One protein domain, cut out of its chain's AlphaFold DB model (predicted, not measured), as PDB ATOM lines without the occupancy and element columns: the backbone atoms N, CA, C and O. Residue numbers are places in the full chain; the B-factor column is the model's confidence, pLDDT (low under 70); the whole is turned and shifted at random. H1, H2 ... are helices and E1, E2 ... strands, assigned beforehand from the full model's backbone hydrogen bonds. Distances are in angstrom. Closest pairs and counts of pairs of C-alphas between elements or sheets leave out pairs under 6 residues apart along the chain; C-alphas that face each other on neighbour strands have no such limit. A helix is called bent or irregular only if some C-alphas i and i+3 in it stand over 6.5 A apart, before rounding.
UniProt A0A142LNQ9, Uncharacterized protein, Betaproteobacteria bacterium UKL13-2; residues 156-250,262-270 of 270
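What this domain is: This is residues 156 to 250 and 262 to 270 of the 270 residues of an uncharacterized protein of Betaproteobacteria bacterium UKL13-2 (UniProt A0A142LNQ9). A strongly twisted four-stranded sheet of E1, E5, E4 and E2 has helix H1 packed over one face, while the last residues, 262 to 270, run over the other. H3 packs on H1, short H2 lies near edge strand E2, and E3 with the turn after it lies far out at one end. The printed part has 104 residues, with three named helices and six named strands in the order E1 H1 E2 E3 E4 H2 E5 H3 E6. The sheet, E1 E5 E4 E2 in order, is mixed, as is the class, helices and strands; the whole is compact, with a radius of gyration of the C-alphas of 13.3 A and spans of 37 by 31 by 25 A.

How they stand to each other: E5, residues 224 to 230, is antiparallel to E1, residues 156 to 160, with N 157 and O 227 2.8 A apart, and parallel to E4, residues 200 to 205, with N 226 and O 201 2.8 A apart. E4 is antiparallel to E2, residues 178 to 181, with N 204 and O 179 2.8 A apart. H1, residues 161 to 175, is on the sheet at a height of 6.5 A, giving two layers, a helix on one face of a sheet. E1, H1 and E2 form a split strand-helix-strand unit, two strands running the same way with E5 and E4 between them, and its crossover is right-handed. H1 touches H3, residues 234 to 241, closest at the C-alphas of Gln 174 and Leu 235, 6.9 A, opposite ways at a shallow tilt of 34 degrees, only just short of steep. H2, residues 207 to 210, only grazes the sheet; E4, H2 and E5 form a strand-helix-strand unit, two parallel neighbours with a helix between. E3, residues 188 to 191, and E6, residues 248 to 250, pair with no named strand. In H3 every O i to N i+4 pair is within hydrogen-bond range, in H1 9 of 11; H2 is too short for one.

Where its parts are: E1 begins at C-alpha 156, (-31.471, 47.620, -28.070), and E6 ends at C-alpha 250, (-33.163, 50.205, -21.282). E5 is 20.1 A long, H1 18.1 A and E4 16.4 A. H1 is irregular: C-alphas 166 and 169 are 7.5 A apart.

The domain as a whole: The C-alphas farthest apart, of Arg 173 and Gly 195, are 37.7 A apart. Residues 251 to 261 are cut out, with 12.0 A between C-alphas 250 and 262. The link from H2 to E5 is long, 13 residues. Mean pLDDT of the printed part is 91.1; residues 207 to 214 are under 70.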
ATOM      1  N   ILE A 156     -31.711  49.045 -27.828       95.69
ATOM      2  CA  ILE A 156     -31.471  47.620 -28.070       95.69
ATOM      3  C   ILE A 156     -31.971  47.299 -29.476       95.69
ATOM      4  O   ILE A 156     -33.143  47.507 -29.793       95.69
ATOM      5  N   TYR A 157     -31.065  46.809 -30.309       96.25
ATOM      6  CA  TYR A 157     -31.292  46.463 -31.705       96.25
ATOM      7  C   TYR A 157     -31.361  44.946 -31.823       96.25
ATOM      8  O   TYR A 157     -30.520  44.257 -31.245       96.25
ATOM      9  N   SER A 158     -32.335  44.457 -32.585       95.44
ATOM     10  CA  SER A 158     -32.531  43.043 -32.901       95.44
ATOM     11  C   SER A 158     -32.696  42.935 -34.410       95.44
ATOM     12  O   SER A 158     -33.716  43.370 -34.938       95.44
ATOM     13  N   LEU A 159     -31.679  42.433 -35.106       96.44
ATOM     14  CA  LEU A 159     -31.621  42.438 -36.569       96.44
ATOM     15  C   LEU A 159     -31.540  41.018 -37.131       96.44
ATOM     16  O   LEU A 159     -31.060  40.111 -36.458       96.44
ATOM     17  N   SER A 160     -31.994  40.832 -38.370       96.81
ATOM     18  CA  SER A 160     -31.746  39.603 -39.127       96.81
ATOM     19  C   SER A 160     -30.298  39.540 -39.623       96.81
ATOM     20  O   SER A 160     -29.598  40.556 -39.676       96.81
ATOM     21  N   ALA A 161     -29.872  38.357 -40.066       97.56
ATOM     22  CA  ALA A 161     -28.550  38.160 -40.655       97.56
ATOM     23  C   ALA A 161     -28.287  39.061 -41.873       97.56
ATOM     24  O   ALA A 161     -27.226  39.677 -41.952       97.56
ATOM     25  N   ASP A 162     -29.260  39.186 -42.782       97.69
ATOM     26  CA  ASP A 162     -29.166  40.080 -43.945       97.69
ATOM     27  C   ASP A 162     -28.927  41.520 -43.511       97.69
ATOM     28  O   ASP A 162     -27.982  42.170 -43.957       97.69
ATOM     29  N   ARG A 163     -29.724  41.991 -42.549       97.44
ATOM     30  CA  ARG A 163     -29.614  43.365 -42.076       97.44
ATOM     31  C   ARG A 163     -28.305  43.624 -41.340       97.44
ATOM     32  O   ARG A 163     -27.750  44.712 -41.460       97.44
ATOM     33  N   MET A 164     -27.790  42.633 -40.611       97.69
ATOM     34  CA  MET A 164     -26.459  42.713 -40.013       97.69
ATOM     35  C   MET A 164     -25.361  42.832 -41.066       97.69
ATOM     36  O   MET A 164     -24.466  43.656 -40.885       97.69
ATOM     37  N   ARG A 165     -25.435  42.059 -42.158       97.25
ATOM     38  CA  ARG A 165     -24.473  42.133 -43.269       97.25
ATOM     39  C   ARG A 165     -24.487  43.514 -43.932       97.25
ATOM     40  O   ARG A 165     -23.416  44.069 -44.170       97.25
ATOM     41  N   ASP A 166     -25.665  44.111 -44.124       97.38
ATOM     42  CA  ASP A 166     -25.804  45.461 -44.697       97.38
ATOM     43  C   ASP A 166     -25.067  46.537 -43.884       97.38
ATOM     44  O   ASP A 166     -24.466  47.457 -44.443       97.38
ATOM     45  N   ILE A 167     -25.118  46.443 -42.549       97.62
ATOM     46  CA  ILE A 167     -24.529  47.450 -41.652       97.62
ATOM     47  C   ILE A 167     -23.135  47.075 -41.141       97.62
ATOM     48  O   ILE A 167     -22.502  47.876 -40.449       97.62
ATOM     49  N   GLU A 168     -22.627  45.886 -41.467       95.81
ATOM     50  CA  GLU A 168     -21.389  45.347 -40.899       95.81
ATOM     51  C   GLU A 168     -20.196  46.281 -41.129       95.81
ATOM     52  O   GLU A 168     -19.409  46.524 -40.214       95.81
ATOM     53  N   GLY A 169     -20.087  46.872 -42.322       96.44
ATOM     54  CA  GLY A 169     -19.020  47.825 -42.640       96.44
ATOM     55  C   GLY A 169     -19.048  49.080 -41.757       96.44
ATOM     56  O   GLY A 169     -17.997  49.588 -41.361       96.44
ATOM     57  N   VAL A 170     -20.244  49.559 -41.403       97.06
ATOM     58  CA  VAL A 170     -20.438  50.700 -40.495       97.06
ATOM     59  C   VAL A 170     -20.056  50.310 -39.067       97.06
ATOM     60  O   VAL A 170     -19.293  51.026 -38.414       97.06
ATOM     61  N   LEU A 171     -20.519  49.144 -38.607       95.94
ATOM     62  CA  LEU A 171     -20.200  48.616 -37.281       95.94
ATOM     63  C   LEU A 171     -18.692  48.398 -37.116       95.94
ATOM     64  O   LEU A 171     -18.115  48.892 -36.150       95.94
ATOM     65  N   ARG A 172     -18.028  47.736 -38.072       94.31
ATOM     66  CA  ARG A 172     -16.580  47.468 -38.024       94.31
ATOM     67  C   ARG A 172     -15.751  48.744 -37.995       94.31
ATOM     68  O   ARG A 172     -14.776  48.823 -37.256       94.31
ATOM     69  N   ARG A 173     -16.154  49.765 -38.757       94.88
ATOM     70  CA  ARG A 173     -15.472  51.066 -38.766       94.88
ATOM     71  C   ARG A 173     -15.521  51.762 -37.401       94.88
ATOM     72  O   ARG A 173     -14.553  52.416 -37.030       94.88
ATOM     73  N   GLN A 174     -16.631  51.643 -36.673       92.94
ATOM     74  CA  GLN A 174     -16.865  52.377 -35.419       92.94
ATOM     75  C   GLN A 174     -16.510  51.578 -34.153       92.94
ATOM     76  O   GLN A 174     -16.163  52.170 -33.129       92.94
ATOM     77  N   LEU A 175     -16.636  50.249 -34.200       91.44
ATOM     78  CA  LEU A 175     -16.477  49.341 -33.056       91.44
ATOM     79  C   LEU A 175     -15.229  48.454 -33.162       91.44
ATOM     80  O   LEU A 175     -14.818  47.876 -32.157       91.44
ATOM     81  N   GLY A 176     -14.617  48.363 -34.344       90.50
ATOM     82  CA  GLY A 176     -13.478  47.488 -34.606       90.50
ATOM     83  C   GLY A 176     -13.897  46.046 -34.922       90.50
ATOM     84  O   GLY A 176     -14.951  45.823 -35.524       90.50
ATOM     85  N   PRO A 177     -13.067  45.046 -34.571       90.50
ATOM     86  CA  PRO A 177     -13.383  43.639 -34.789       90.50
ATOM     87  C   PRO A 177     -14.705  43.231 -34.135       90.50
ATOM     88  O   PRO A 177     -14.964  43.551 -32.973       90.50
ATOM     89  N   LEU A 178     -15.517  42.492 -34.890       92.94
ATOM     90  CA  LEU A 178     -16.811  41.976 -34.457       92.94
ATOM     91  C   LEU A 178     -16.769  40.454 -34.341       92.94
ATOM     92  O   LEU A 178     -16.091  39.789 -35.125       92.94
ATOM     93  N   GLY A 179     -17.555  39.925 -33.411       93.44
ATOM     94  CA  GLY A 179     -17.897  38.510 -33.308       93.44
ATOM     95  C   GLY A 179     -19.282  38.342 -32.695       93.44
ATOM     96  O   GLY A 179     -19.904  39.317 -32.277       93.44
ATOM     97  N   TYR A 180     -19.773  37.113 -32.633       94.56
ATOM     98  CA  TYR A 180     -21.123  36.819 -32.165       94.56
ATOM     99  C   TYR A 180     -21.109  35.722 -31.108       94.56
ATOM    100  O   TYR A 180     -20.585  34.634 -31.337       94.56
ATOM    101  N   LEU A 181     -21.697  36.008 -29.950       93.56
ATOM    102  CA  LEU A 181     -21.779  35.082 -28.826       93.56
ATOM    103  C   LEU A 181     -23.160  34.432 -28.767       93.56
ATOM    104  O   LEU A 181     -24.172  35.131 -28.707       93.56
ATOM    105  N   ASN A 182     -23.185  33.105 -28.720       92.25
ATOM    106  CA  ASN A 182     -24.381  32.331 -28.408       92.25
ATOM    107  C   ASN A 182     -24.421  32.040 -26.899       92.25
ATOM    108  O   ASN A 182     -23.417  31.612 -26.329       92.25
ATOM    109  N   LEU A 183     -25.570  32.275 -26.261       90.75
ATOM    110  CA  LEU A 183     -25.804  31.992 -24.840       90.75
ATOM    111  C   LEU A 183     -26.749  30.807 -24.598       90.75
ATOM    112  O   LEU A 183     -27.170  30.602 -23.459       90.75
ATOM    113  N   GLY A 184     -27.050  30.029 -25.639       89.62
ATOM    114  CA  GLY A 184     -27.951  28.887 -25.567       89.62
ATOM    115  C   GLY A 184     -27.605  27.922 -24.435       89.62
ATOM    116  O   GLY A 184     -26.444  27.548 -24.254       89.62
ATOM    117  N   GLY A 185     -28.611  27.556 -23.643       86.25
ATOM    118  CA  GLY A 185     -28.484  26.709 -22.459       86.25
ATOM    119  C   GLY A 185     -27.977  27.418 -21.197       86.25
ATOM    120  O   GLY A 185     -27.929  26.789 -20.141       86.25
ATOM    121  N   ALA A 186     -27.600  28.698 -21.274       86.88
ATOM    122  CA  ALA A 186     -27.206  29.520 -20.123       86.88
ATOM    123  C   ALA A 186     -28.080  30.770 -19.955       86.88
ATOM    124  O   ALA A 186     -28.256  31.257 -18.838       86.88
ATOM    125  N   LYS A 187     -28.574  31.326 -21.064       89.94
ATOM    126  CA  LYS A 187     -29.582  32.380 -21.098       89.94
ATOM    127  C   LYS A 187     -30.309  32.345 -22.437       89.94
ATOM    128  O   LYS A 187     -29.842  32.928 -23.414       89.94
ATOM    129  N   ASP A 188     -31.453  31.687 -22.450       90.62
ATOM    130  CA  ASP A 188     -32.336  31.597 -23.601       90.62
ATOM    131  C   ASP A 188     -33.484  32.599 -23.493       90.62
ATOM    132  O   ASP A 188     -34.023  32.865 -22.416       90.62
ATOM    133  N   ILE A 189     -33.868  33.151 -24.642       91.06
ATOM    134  CA  ILE A 189     -35.107  33.908 -24.805       91.06
ATOM    135  C   ILE A 189     -36.153  32.929 -25.329       91.06
ATOM    136  O   ILE A 189     -36.076  32.507 -26.479       91.06
ATOM    137  N   ILE A 190     -37.116  32.556 -24.491       92.00
ATOM    138  CA  ILE A 190     -38.200  31.644 -24.861       92.00
ATOM    139  C   ILE A 190     -39.379  32.472 -25.362       92.00
ATOM    140  O   ILE A 190     -39.966  33.241 -24.597       92.00
ATOM    141  N   LEU A 191     -39.716  32.324 -26.643       91.25
ATOM    142  CA  LEU A 191     -40.822  33.049 -27.266       91.25
ATOM    143  C   LEU A 191     -42.161  32.519 -26.758       91.25
ATOM    144  O   LEU A 191     -42.382  31.311 -26.711       91.25
ATOM    145  N   GLN A 192     -43.076  33.417 -26.399       88.50
ATOM    146  CA  GLN A 192     -44.394  33.029 -25.902       88.50
ATOM    147  C   GLN A 192     -45.259  32.433 -27.020       88.50
ATOM    148  O   GLN A 192     -46.025  31.507 -26.757       88.50
ATOM    149  N   SER A 193     -45.123  32.928 -28.252       88.94
ATOM    150  CA  SER A 193     -45.872  32.436 -29.415       88.94
ATOM    151  C   SER A 193     -45.576  30.974 -29.774       88.94
ATOM    152  O   SER A 193     -46.487  30.247 -30.170       88.94
ATOM    153  N   THR A 194     -44.323  30.530 -29.632       91.25
ATOM    154  CA  THR A 194     -43.882  29.184 -30.049       91.25
ATOM    155  C   THR A 194     -43.527  28.263 -28.885       91.25
ATOM    156  O   THR A 194     -43.464  27.049 -29.069       91.25
ATOM    157  N   GLY A 195     -43.254  28.815 -27.699       89.94
ATOM    158  CA  GLY A 195     -42.691  28.080 -26.566       89.94
ATOM    159  C   GLY A 195     -41.248  27.608 -26.784       89.94
ATOM    160  O   GLY A 195     -40.729  26.856 -25.963       89.94
ATOM    161  N   ALA A 196     -40.600  28.022 -27.877       92.56
ATOM    162  CA  ALA A 196     -39.251  27.609 -28.240       92.56
ATOM    163  C   ALA A 196     -38.223  28.713 -27.953       92.56
ATOM    164  O   ALA A 196     -38.541  29.906 -27.943       92.56
ATOM    165  N   ALA A 197     -36.971  28.300 -27.755       92.94
ATOM    166  CA  ALA A 197     -35.851  29.226 -27.668       92.94
ATOM    167  C   ALA A 197     -35.656  29.955 -29.005       92.94
ATOM    168  O   ALA A 197     -35.576  29.334 -30.067       92.94
ATOM    169  N   MET A 198     -35.568  31.281 -28.943       93.56
ATOM    170  CA  MET A 198     -35.239  32.124 -30.082       93.56
ATOM    171  C   MET A 198     -33.778  31.885 -30.487       93.56
ATOM    172  O   MET A 198     -32.892  32.044 -29.643       93.56
ATOM    173  N   PRO A 199     -33.486  31.576 -31.763       94.88
ATOM    174  CA  PRO A 199     -32.115  31.525 -32.255       94.88
ATOM    175  C   PRO A 199     -31.477  32.916 -32.151       94.88
ATOM    176  O   PRO A 199     -31.761  33.812 -32.947       94.88
ATOM    177  N   LEU A 200     -30.641  33.117 -31.132       94.75
ATOM    178  CA  LEU A 200     -30.125  34.428 -30.751       94.75
ATOM    179  C   LEU A 200     -28.598  34.444 -30.697       94.75
ATOM    180  O   LEU A 200     -27.959  33.581 -30.098       94.75
ATOM    181  N   LEU A 201     -28.020  35.483 -31.291       95.81
ATOM    182  CA  LEU A 201     -26.606  35.809 -31.217       95.81
ATOM    183  C   LEU A 201     -26.419  37.236 -30.706       95.81
ATOM    184  O   LEU A 201     -27.028  38.180 -31.199       95.81
ATOM    185  N   HIS A 202     -25.528  37.416 -29.739       95.62
ATOM    186  CA  HIS A 202     -25.177  38.730 -29.211       95.62
ATOM    187  C   HIS A 202     -23.929  39.257 -29.907       95.62
ATOM    188  O   HIS A 202     -22.884  38.605 -29.856       95.62
ATOM    189  N   LEU A 203     -24.001  40.446 -30.505       95.62
ATOM    190  CA  LEU A 203     -22.818  41.101 -31.060       95.62
ATOM    191  C   LEU A 203     -21.805  41.369 -29.940       95.62
ATOM    192  O   LEU A 203     -22.135  41.944 -28.901       95.62
ATOM    193  N   GLN A 204     -20.567  40.973 -30.183       94.00
ATOM    194  CA  GLN A 204     -19.407  41.233 -29.348       94.00
ATOM    195  C   GLN A 204     -18.432  42.118 -30.120       94.00
ATOM    196  O   GLN A 204     -18.278  41.984 -31.336       94.00
ATOM    197  N   TYR A 205     -17.755  43.004 -29.399       91.06
ATOM    198  CA  TYR A 205     -16.681  43.848 -29.916       91.06
ATOM    199  C   TYR A 205     -15.689  44.183 -28.797       91.06
ATOM    200  O   TYR A 205     -16.006  44.078 -27.608       91.06
ATOM    201  N   GLY A 206     -14.476  44.587 -29.175       82.19
ATOM    202  CA  GLY A 206     -13.388  44.876 -28.237       82.19
ATOM    203  C   GLY A 206     -12.685  43.614 -27.704       82.19
ATOM    204  O   GLY A 206     -12.676  42.589 -28.390       82.19
ATOM    205  N   PRO A 207     -12.111  43.649 -26.481       69.12
ATOM    206  CA  PRO A 207     -11.210  42.604 -25.984       69.12
ATOM    207  C   PRO A 207     -11.730  41.159 -26.071       69.12
ATOM    208  O   PRO A 207     -10.945  40.291 -26.439       69.12
ATOM    209  N   PRO A 208     -13.022  40.854 -25.801       65.94
ATOM    210  CA  PRO A 208     -13.535  39.487 -25.935       65.94
ATOM    211  C   PRO A 208     -13.370  38.893 -27.342       65.94
ATOM    212  O   PRO A 208     -13.163  37.686 -27.472       65.94
ATOM    213  N   VAL A 209     -13.448  39.736 -28.380       64.81
ATOM    214  CA  VAL A 209     -13.221  39.350 -29.783       64.81
ATOM    215  C   VAL A 209     -11.729  39.197 -30.064       64.81
ATOM    216  O   VAL A 209     -11.322  38.242 -30.717       64.81
ATOM    217  N   GLU A 210     -10.903  40.096 -29.527       58.50
ATOM    218  CA  GLU A 210      -9.442  40.058 -29.683       58.50
ATOM    219  C   GLU A 210      -8.821  38.797 -29.064       58.50
ATOM    220  O   GLU A 210      -7.832  38.281 -29.578       58.50
ATOM    221  N   THR A 211      -9.413  38.266 -27.990       58.38
ATOM    222  CA  THR A 211      -8.923  37.058 -27.309       58.38
ATOM    223  C   THR A 211      -9.387  35.740 -27.938       58.38
ATOM    224  O   THR A 211      -9.036  34.684 -27.422       58.38
ATOM    225  N   GLY A 212     -10.168  35.768 -29.028       53.16
ATOM    226  CA  GLY A 212     -10.552  34.561 -29.773       53.16
ATOM    227  C   GLY A 212     -11.451  33.583 -29.006       53.16
ATOM    228  O   GLY A 212     -11.430  32.385 -29.283       53.16
ATOM    229  N   ASN A 213     -12.232  34.071 -28.035       57.59
ATOM    230  CA  ASN A 213     -13.225  33.241 -27.348       57.59
ATOM    231  C   ASN A 213     -14.247  32.683 -28.354       57.59
ATOM    232  O   ASN A 213     -14.363  33.213 -29.454       57.59
ATOM    233  N   ALA A 214     -14.976  31.624 -27.975       59.75
ATOM    234  CA  ALA A 214     -15.952  30.903 -28.804       59.75
ATOM    235  C   ALA A 214     -17.048  31.820 -29.384       59.75
ATOM    236  O   ALA A 214     -18.154  31.931 -28.856       59.75
ATOM    237  N   LEU A 215     -16.708  32.498 -30.474       82.31
ATOM    238  CA  LEU A 215     -17.525  33.470 -31.170       82.31
ATOM    239  C   LEU A 215     -17.719  32.987 -32.596       82.31
ATOM    240  O   LEU A 215     -16.774  32.573 -33.268       82.31
ATOM    241  N   VAL A 216     -18.948  33.089 -33.078       88.50
ATOM    242  CA  VAL A 216     -19.216  32.960 -34.504       88.50
ATOM    243  C   VAL A 216     -18.672  34.228 -35.182       88.50
ATOM    244  O   VAL A 216     -18.926  35.328 -34.686       88.50
ATOM    245  N   PRO A 217     -17.894  34.128 -36.273       88.00
ATOM    246  CA  PRO A 217     -17.207  35.289 -36.852       88.00
ATOM    247  C   PRO A 217     -18.104  36.166 -37.740       88.00
ATOM    248  O   PRO A 217     -17.743  37.302 -38.042       88.00
ATOM    249  N   ALA A 218     -19.254  35.645 -38.170       91.25
ATOM    250  CA  ALA A 218     -20.152  36.283 -39.126       91.25
ATOM    251  C   ALA A 218     -21.620  36.132 -38.704       91.25
ATOM    252  O   ALA A 218     -21.958  35.277 -37.882       91.25
ATOM    253  N   ALA A 219     -22.487  36.967 -39.279       94.94
ATOM    254  CA  ALA A 219     -23.926  36.829 -39.108       94.94
ATOM    255  C   ALA A 219     -24.414  35.496 -39.708       94.94
ATOM    256  O   ALA A 219     -23.902  35.047 -40.735       94.94
ATOM    257  N   VAL A 220     -25.403  34.871 -39.066       96.44
ATOM    258  CA  VAL A 220     -25.887  33.518 -39.384       96.44
ATOM    259  C   VAL A 220     -27.364  33.579 -39.726       96.44
ATOM    260  O   VAL A 220     -28.152  34.102 -38.939       96.44
ATOM    261  N   ASP A 221     -27.737  33.033 -40.878       97.44
ATOM    262  CA  ASP A 221     -29.129  33.006 -41.328       97.44
ATOM    263  C   ASP A 221     -30.015  32.230 -40.346       97.44
ATOM    264  O   ASP A 221     -29.593  31.254 -39.726       97.44
ATOM    265  N   GLY A 222     -31.253  32.695 -40.175       94.81
ATOM    266  CA  GLY A 222     -32.192  32.138 -39.198       94.81
ATOM    267  C   GLY A 222     -31.959  32.581 -37.748       94.81
ATOM    268  O   GLY A 222     -32.783  32.257 -36.899       94.81
ATOM    269  N   TYR A 223     -30.896  33.342 -37.461       96.00
ATOM    270  CA  TYR A 223     -30.660  33.944 -36.148       96.00
ATOM    271  C   TYR A 223     -31.046  35.423 -36.109       96.00
ATOM    272  O   TYR A 223     -30.904  36.156 -37.089       96.00
ATOM    273  N   VAL A 224     -31.481  35.854 -34.927       96.00
ATOM    274  CA  VAL A 224     -31.558  37.261 -34.535       96.00
ATOM    275  C   VAL A 224     -30.210  37.677 -33.953       96.00
ATOM    276  O   VAL A 224     -29.639  36.976 -33.116       96.00
ATOM    277  N   HIS A 225     -29.710  38.840 -34.356       97.19
ATOM    278  CA  HIS A 225     -28.475  39.431 -33.856       97.19
ATOM    279  C   HIS A 225     -28.795  40.643 -32.991       97.19
ATOM    280  O   HIS A 225     -29.342  41.637 -33.473       97.19
ATOM    281  N   MET A 226     -28.450  40.563 -31.707       96.44
ATOM    282  CA  MET A 226     -28.740  41.610 -30.735       96.44
ATOM    283  C   MET A 226     -27.509  42.403 -30.327       96.44
ATOM    284  O   MET A 226     -26.487  41.841 -29.932       96.44
ATOM    285  N   PHE A 227     -27.644  43.724 -30.286       97.12
ATOM    286  CA  PHE A 227     -26.653  44.636 -29.715       97.12
ATOM    287  C   PHE A 227     -27.330  45.864 -29.114       97.12
ATOM    288  O   PHE A 227     -28.532  46.068 -29.274       97.12
ATOM    289  N   CYS A 228     -26.578  46.679 -28.379       97.19
ATOM    290  CA  CYS A 228     -27.113  47.903 -27.808       97.19
ATOM    291  C   CYS A 228     -26.142  49.067 -27.945       97.19
ATOM    292  O   CYS A 228     -24.929  48.877 -27.908       97.19
ATOM    293  N   LEU A 229     -26.688  50.276 -28.071       97.19
ATOM    294  CA  LEU A 229     -25.919  51.516 -28.126       97.19
ATOM    295  C   LEU A 229     -26.530  52.563 -27.192       97.19
ATOM    296  O   LEU A 229     -27.757  52.651 -27.108       97.19
ATOM    297  N   PRO A 230     -25.714  53.374 -26.501       95.88
ATOM    298  CA  PRO A 230     -26.224  54.475 -25.697       95.88
ATOM    299  C   PRO A 230     -26.895  55.555 -26.561       95.88
ATOM    300  O   PRO A 230     -26.572  55.763 -27.729       95.88
ATOM    301  N   SER A 231     -27.854  56.267 -25.983       91.69
ATOM    302  CA  SER A 231     -28.591  57.337 -26.648       91.69
ATOM    303  C   SER A 231     -27.653  58.496 -26.982       91.69
ATOM    304  O   SER A 231     -26.886  58.929 -26.120       91.69
ATOM    305  N   GLY A 232     -27.751  59.027 -28.202       89.38
ATOM    306  CA  GLY A 232     -26.867  60.093 -28.690       89.38
ATOM    307  C   GLY A 232     -25.500  59.599 -29.174       89.38
ATOM    308  O   GLY A 232     -24.652  60.408 -29.536       89.38
ATOM    309  N   ASP A 233     -25.281  58.284 -29.197       94.81
ATOM    310  CA  ASP A 233     -24.081  57.697 -29.775       94.81
ATOM    311  C   ASP A 233     -23.978  57.999 -31.286       94.81
ATOM    312  O   ASP A 233     -24.965  57.806 -32.006       94.81
ATOM    313  N   PRO A 234     -22.810  58.430 -31.807       95.31
ATOM    314  CA  PRO A 234     -22.639  58.700 -33.235       95.31
ATOM    315  C   PRO A 234     -23.005  57.521 -34.142       95.31
ATOM    316  O   PRO A 234     -23.576  57.731 -35.210       95.31
ATOM    317  N   LEU A 235     -22.730  56.286 -33.707       96.50
ATOM    318  CA  LEU A 235     -23.099  55.089 -34.454       96.50
ATOM    319  C   LEU A 235     -24.621  54.904 -34.476       96.50
ATOM    320  O   LEU A 235     -25.166  54.561 -35.515       96.50
ATOM    321  N   ALA A 236     -25.328  55.194 -33.381       96.06
ATOM    322  CA  ALA A 236     -26.792  55.139 -33.369       96.06
ATOM    323  C   ALA A 236     -27.409  56.160 -34.347       96.06
ATOM    324  O   ALA A 236     -28.379  55.851 -35.035       96.06
ATOM    325  N   VAL A 237     -26.819  57.356 -34.465       94.56
ATOM    326  CA  VAL A 237     -27.238  58.370 -35.452       94.56
ATOM    327  C   VAL A 237     -26.970  57.904 -36.886       94.56
ATOM    328  O   VAL A 237     -27.767  58.169 -37.781       94.56
ATOM    329  N   GLU A 238     -25.849  57.224 -37.124       96.25
ATOM    330  CA  GLU A 238     -25.511  56.670 -38.435       96.25
ATOM    331  C   GLU A 238     -26.457  55.525 -38.830       96.25
ATOM    332  O   GLU A 238     -26.957  55.510 -39.951       96.25
ATOM    333  N   LEU A 239     -26.784  54.635 -37.890       96.88
ATOM    334  CA  LEU A 239     -27.758  53.559 -38.082       96.88
ATOM    335  C   LEU A 239     -29.166  54.090 -38.377       96.88
ATOM    336  O   LEU A 239     -29.834  53.572 -39.266       96.88
ATOM    337  N   LEU A 240     -29.582  55.177 -37.722       95.38
ATOM    338  CA  LEU A 240     -30.859  55.833 -38.013       95.38
ATOM    339  C   LEU A 240     -30.956  56.305 -39.475       95.38
ATOM    340  O   LEU A 240     -32.009  56.176 -40.089       95.38
ATOM    341  N   LYS A 241     -29.864  56.815 -40.063       95.56
ATOM    342  CA  LYS A 241     -29.841  57.220 -41.487       95.56
ATOM    343  C   LYS A 241     -29.993  56.038 -42.440       95.56
ATOM    344  O   LYS A 241     -30.349  56.233 -43.597       95.56
ATOM    345  N   LEU A 242     -29.697  54.838 -41.956       96.19
ATOM    346  CA  LEU A 242     -29.915  53.586 -42.660       96.19
ATOM    347  C   LEU A 242     -31.277  52.977 -42.310       96.19
ATOM    348  O   LEU A 242     -31.497  51.832 -42.654       96.19
ATOM    349  N   ASP A 243     -32.182  53.678 -41.625       96.25
ATOM    350  CA  ASP A 243     -33.470  53.122 -41.178       96.25
ATOM    351  C   ASP A 243     -33.310  51.896 -40.253       96.25
ATOM    352  O   ASP A 243     -34.071  50.932 -40.280       96.25
ATOM    353  N   VAL A 244     -32.254  51.899 -39.432       96.62
ATOM    354  CA  VAL A 244     -32.033  50.898 -38.384       96.62
ATOM    355  C   VAL A 244     -32.357  51.520 -37.035       96.62
ATOM    356  O   VAL A 244     -31.598  52.332 -36.501       96.62
ATOM    357  N   LEU A 245     -33.500  51.119 -36.484       94.56
ATOM    358  CA  LEU A 245     -34.046  51.621 -35.226       94.56
ATOM    359  C   LEU A 245     -33.913  50.583 -34.101       94.56
ATOM    360  O   LEU A 245     -33.968  49.378 -34.363       94.56
ATOM    361  N   PRO A 246     -33.759  51.017 -32.838       94.19
ATOM    362  CA  PRO A 246     -33.842  50.104 -31.709       94.19
ATOM    363  C   PRO A 246     -35.285  49.606 -31.535       94.19
ATOM    364  O   PRO A 246     -36.224  50.399 -31.543       94.19
ATOM    365  N   GLY A 247     -35.454  48.301 -31.321       90.19
ATOM    366  CA  GLY A 247     -36.760  47.687 -31.043       90.19
ATOM    367  C   GLY A 247     -37.179  47.787 -29.573       90.19
ATOM    368  O   GLY A 247     -38.354  47.656 -29.244       90.19
ATOM    369  N   ALA A 248     -36.224  48.033 -28.673       90.31
ATOM    370  CA  ALA A 248     -36.477  48.247 -27.252       90.31
ATOM    371  C   ALA A 248     -35.466  49.232 -26.660       90.31
ATOM    372  O   ALA A 248     -34.431  49.529 -27.258       90.31
ATOM    373  N   THR A 249     -35.741  49.729 -25.452       93.06
ATOM    374  CA  THR A 249     -34.782  50.565 -24.725       93.06
ATOM    375  C   THR A 249     -34.620  50.133 -23.272       93.06
ATOM    376  O   THR A 249     -35.529  49.566 -22.665       93.06
ATOM    377  N   ALA A 250     -33.456  50.423 -22.696       93.56
ATOM    378  CA  ALA A 250     -33.163  50.205 -21.282       93.56
ATOM    379  C   ALA A 250     -32.453  51.422 -20.693       93.56
ATOM    380  O   ALA A 250     -31.685  52.092 -21.368       93.56
ATOM    381  N   TRP A 262     -20.530  53.980 -21.914       94.50
ATOM    382  CA  TRP A 262     -21.483  52.880 -21.793       94.50
ATOM    383  C   TRP A 262     -21.537  51.958 -23.015       94.50
ATOM    384  O   TRP A 262     -22.251  50.963 -22.965       94.50
ATOM    385  N   ARG A 263     -20.715  52.186 -24.054       93.06
ATOM    386  CA  ARG A 263     -20.456  51.175 -25.098       93.06
ATOM    387  C   ARG A 263     -19.826  49.895 -24.537       93.06
ATOM    388  O   ARG A 263     -19.781  48.897 -25.240       93.06
ATOM    389  N   CYS A 264     -19.314  49.900 -23.305       90.12
ATOM    390  CA  CYS A 264     -18.790  48.690 -22.663       90.12
ATOM    391  C   CYS A 264     -19.879  47.721 -22.163       90.12
ATOM    392  O   CYS A 264     -19.545  46.640 -21.680       90.12
ATOM    393  N   VAL A 265     -21.155  48.109 -22.233       93.25
ATOM    394  CA  VAL A 265     -22.289  47.227 -21.947       93.25
ATOM    395  C   VAL A 265     -22.695  46.521 -23.234       93.25
ATOM    396  O   VAL A 265     -22.976  47.177 -24.236       93.25
ATOM    397  N   LEU A 266     -22.745  45.192 -23.186       94.25
ATOM    398  CA  LEU A 266     -23.171  44.334 -24.288       94.25
ATOM    399  C   LEU A 266     -24.509  43.682 -23.938       94.25
ATOM    400  O   LEU A 266     -24.780  43.404 -22.772       94.25
ATOM    401  N   THR A 267     -25.336  43.378 -24.938       94.50
ATOM    402  CA  THR A 267     -26.623  42.686 -24.721       94.50
ATOM    403  C   THR A 267     -26.448  41.288 -24.132       94.50
ATOM    404  O   THR A 267     -27.370  40.788 -23.505       94.50
ATOM    405  N   SER A 268     -25.271  40.672 -24.277       92.94
ATOM    406  CA  SER A 268     -24.913  39.407 -23.618       92.94
ATOM    407  C   SER A 268     -24.804  39.507 -22.093       92.94
ATOM    408  O   SER A 268     -24.659  38.482 -21.425       92.94
ATOM    409  N   ASP A 269     -24.812  40.727 -21.554       92.44
ATOM    410  CA  ASP A 269     -24.642  41.024 -20.132       92.44
ATOM    411  C   ASP A 269     -25.936  41.537 -19.482       92.44
ATOM    412  O   ASP A 269     -26.019  41.620 -18.253       92.44
ATOM    413  N   ILE A 270     -26.920  41.919 -20.302       89.25
ATOM    414  CA  ILE A 270     -28.234  42.435 -19.893       89.25
ATOM    415  C   ILE A 270     -29.192  41.270 -19.816       89.25
ATOM    416  O   ILE A 270     -29.259  40.524 -20.813       89.25
TER     417      ILE A 270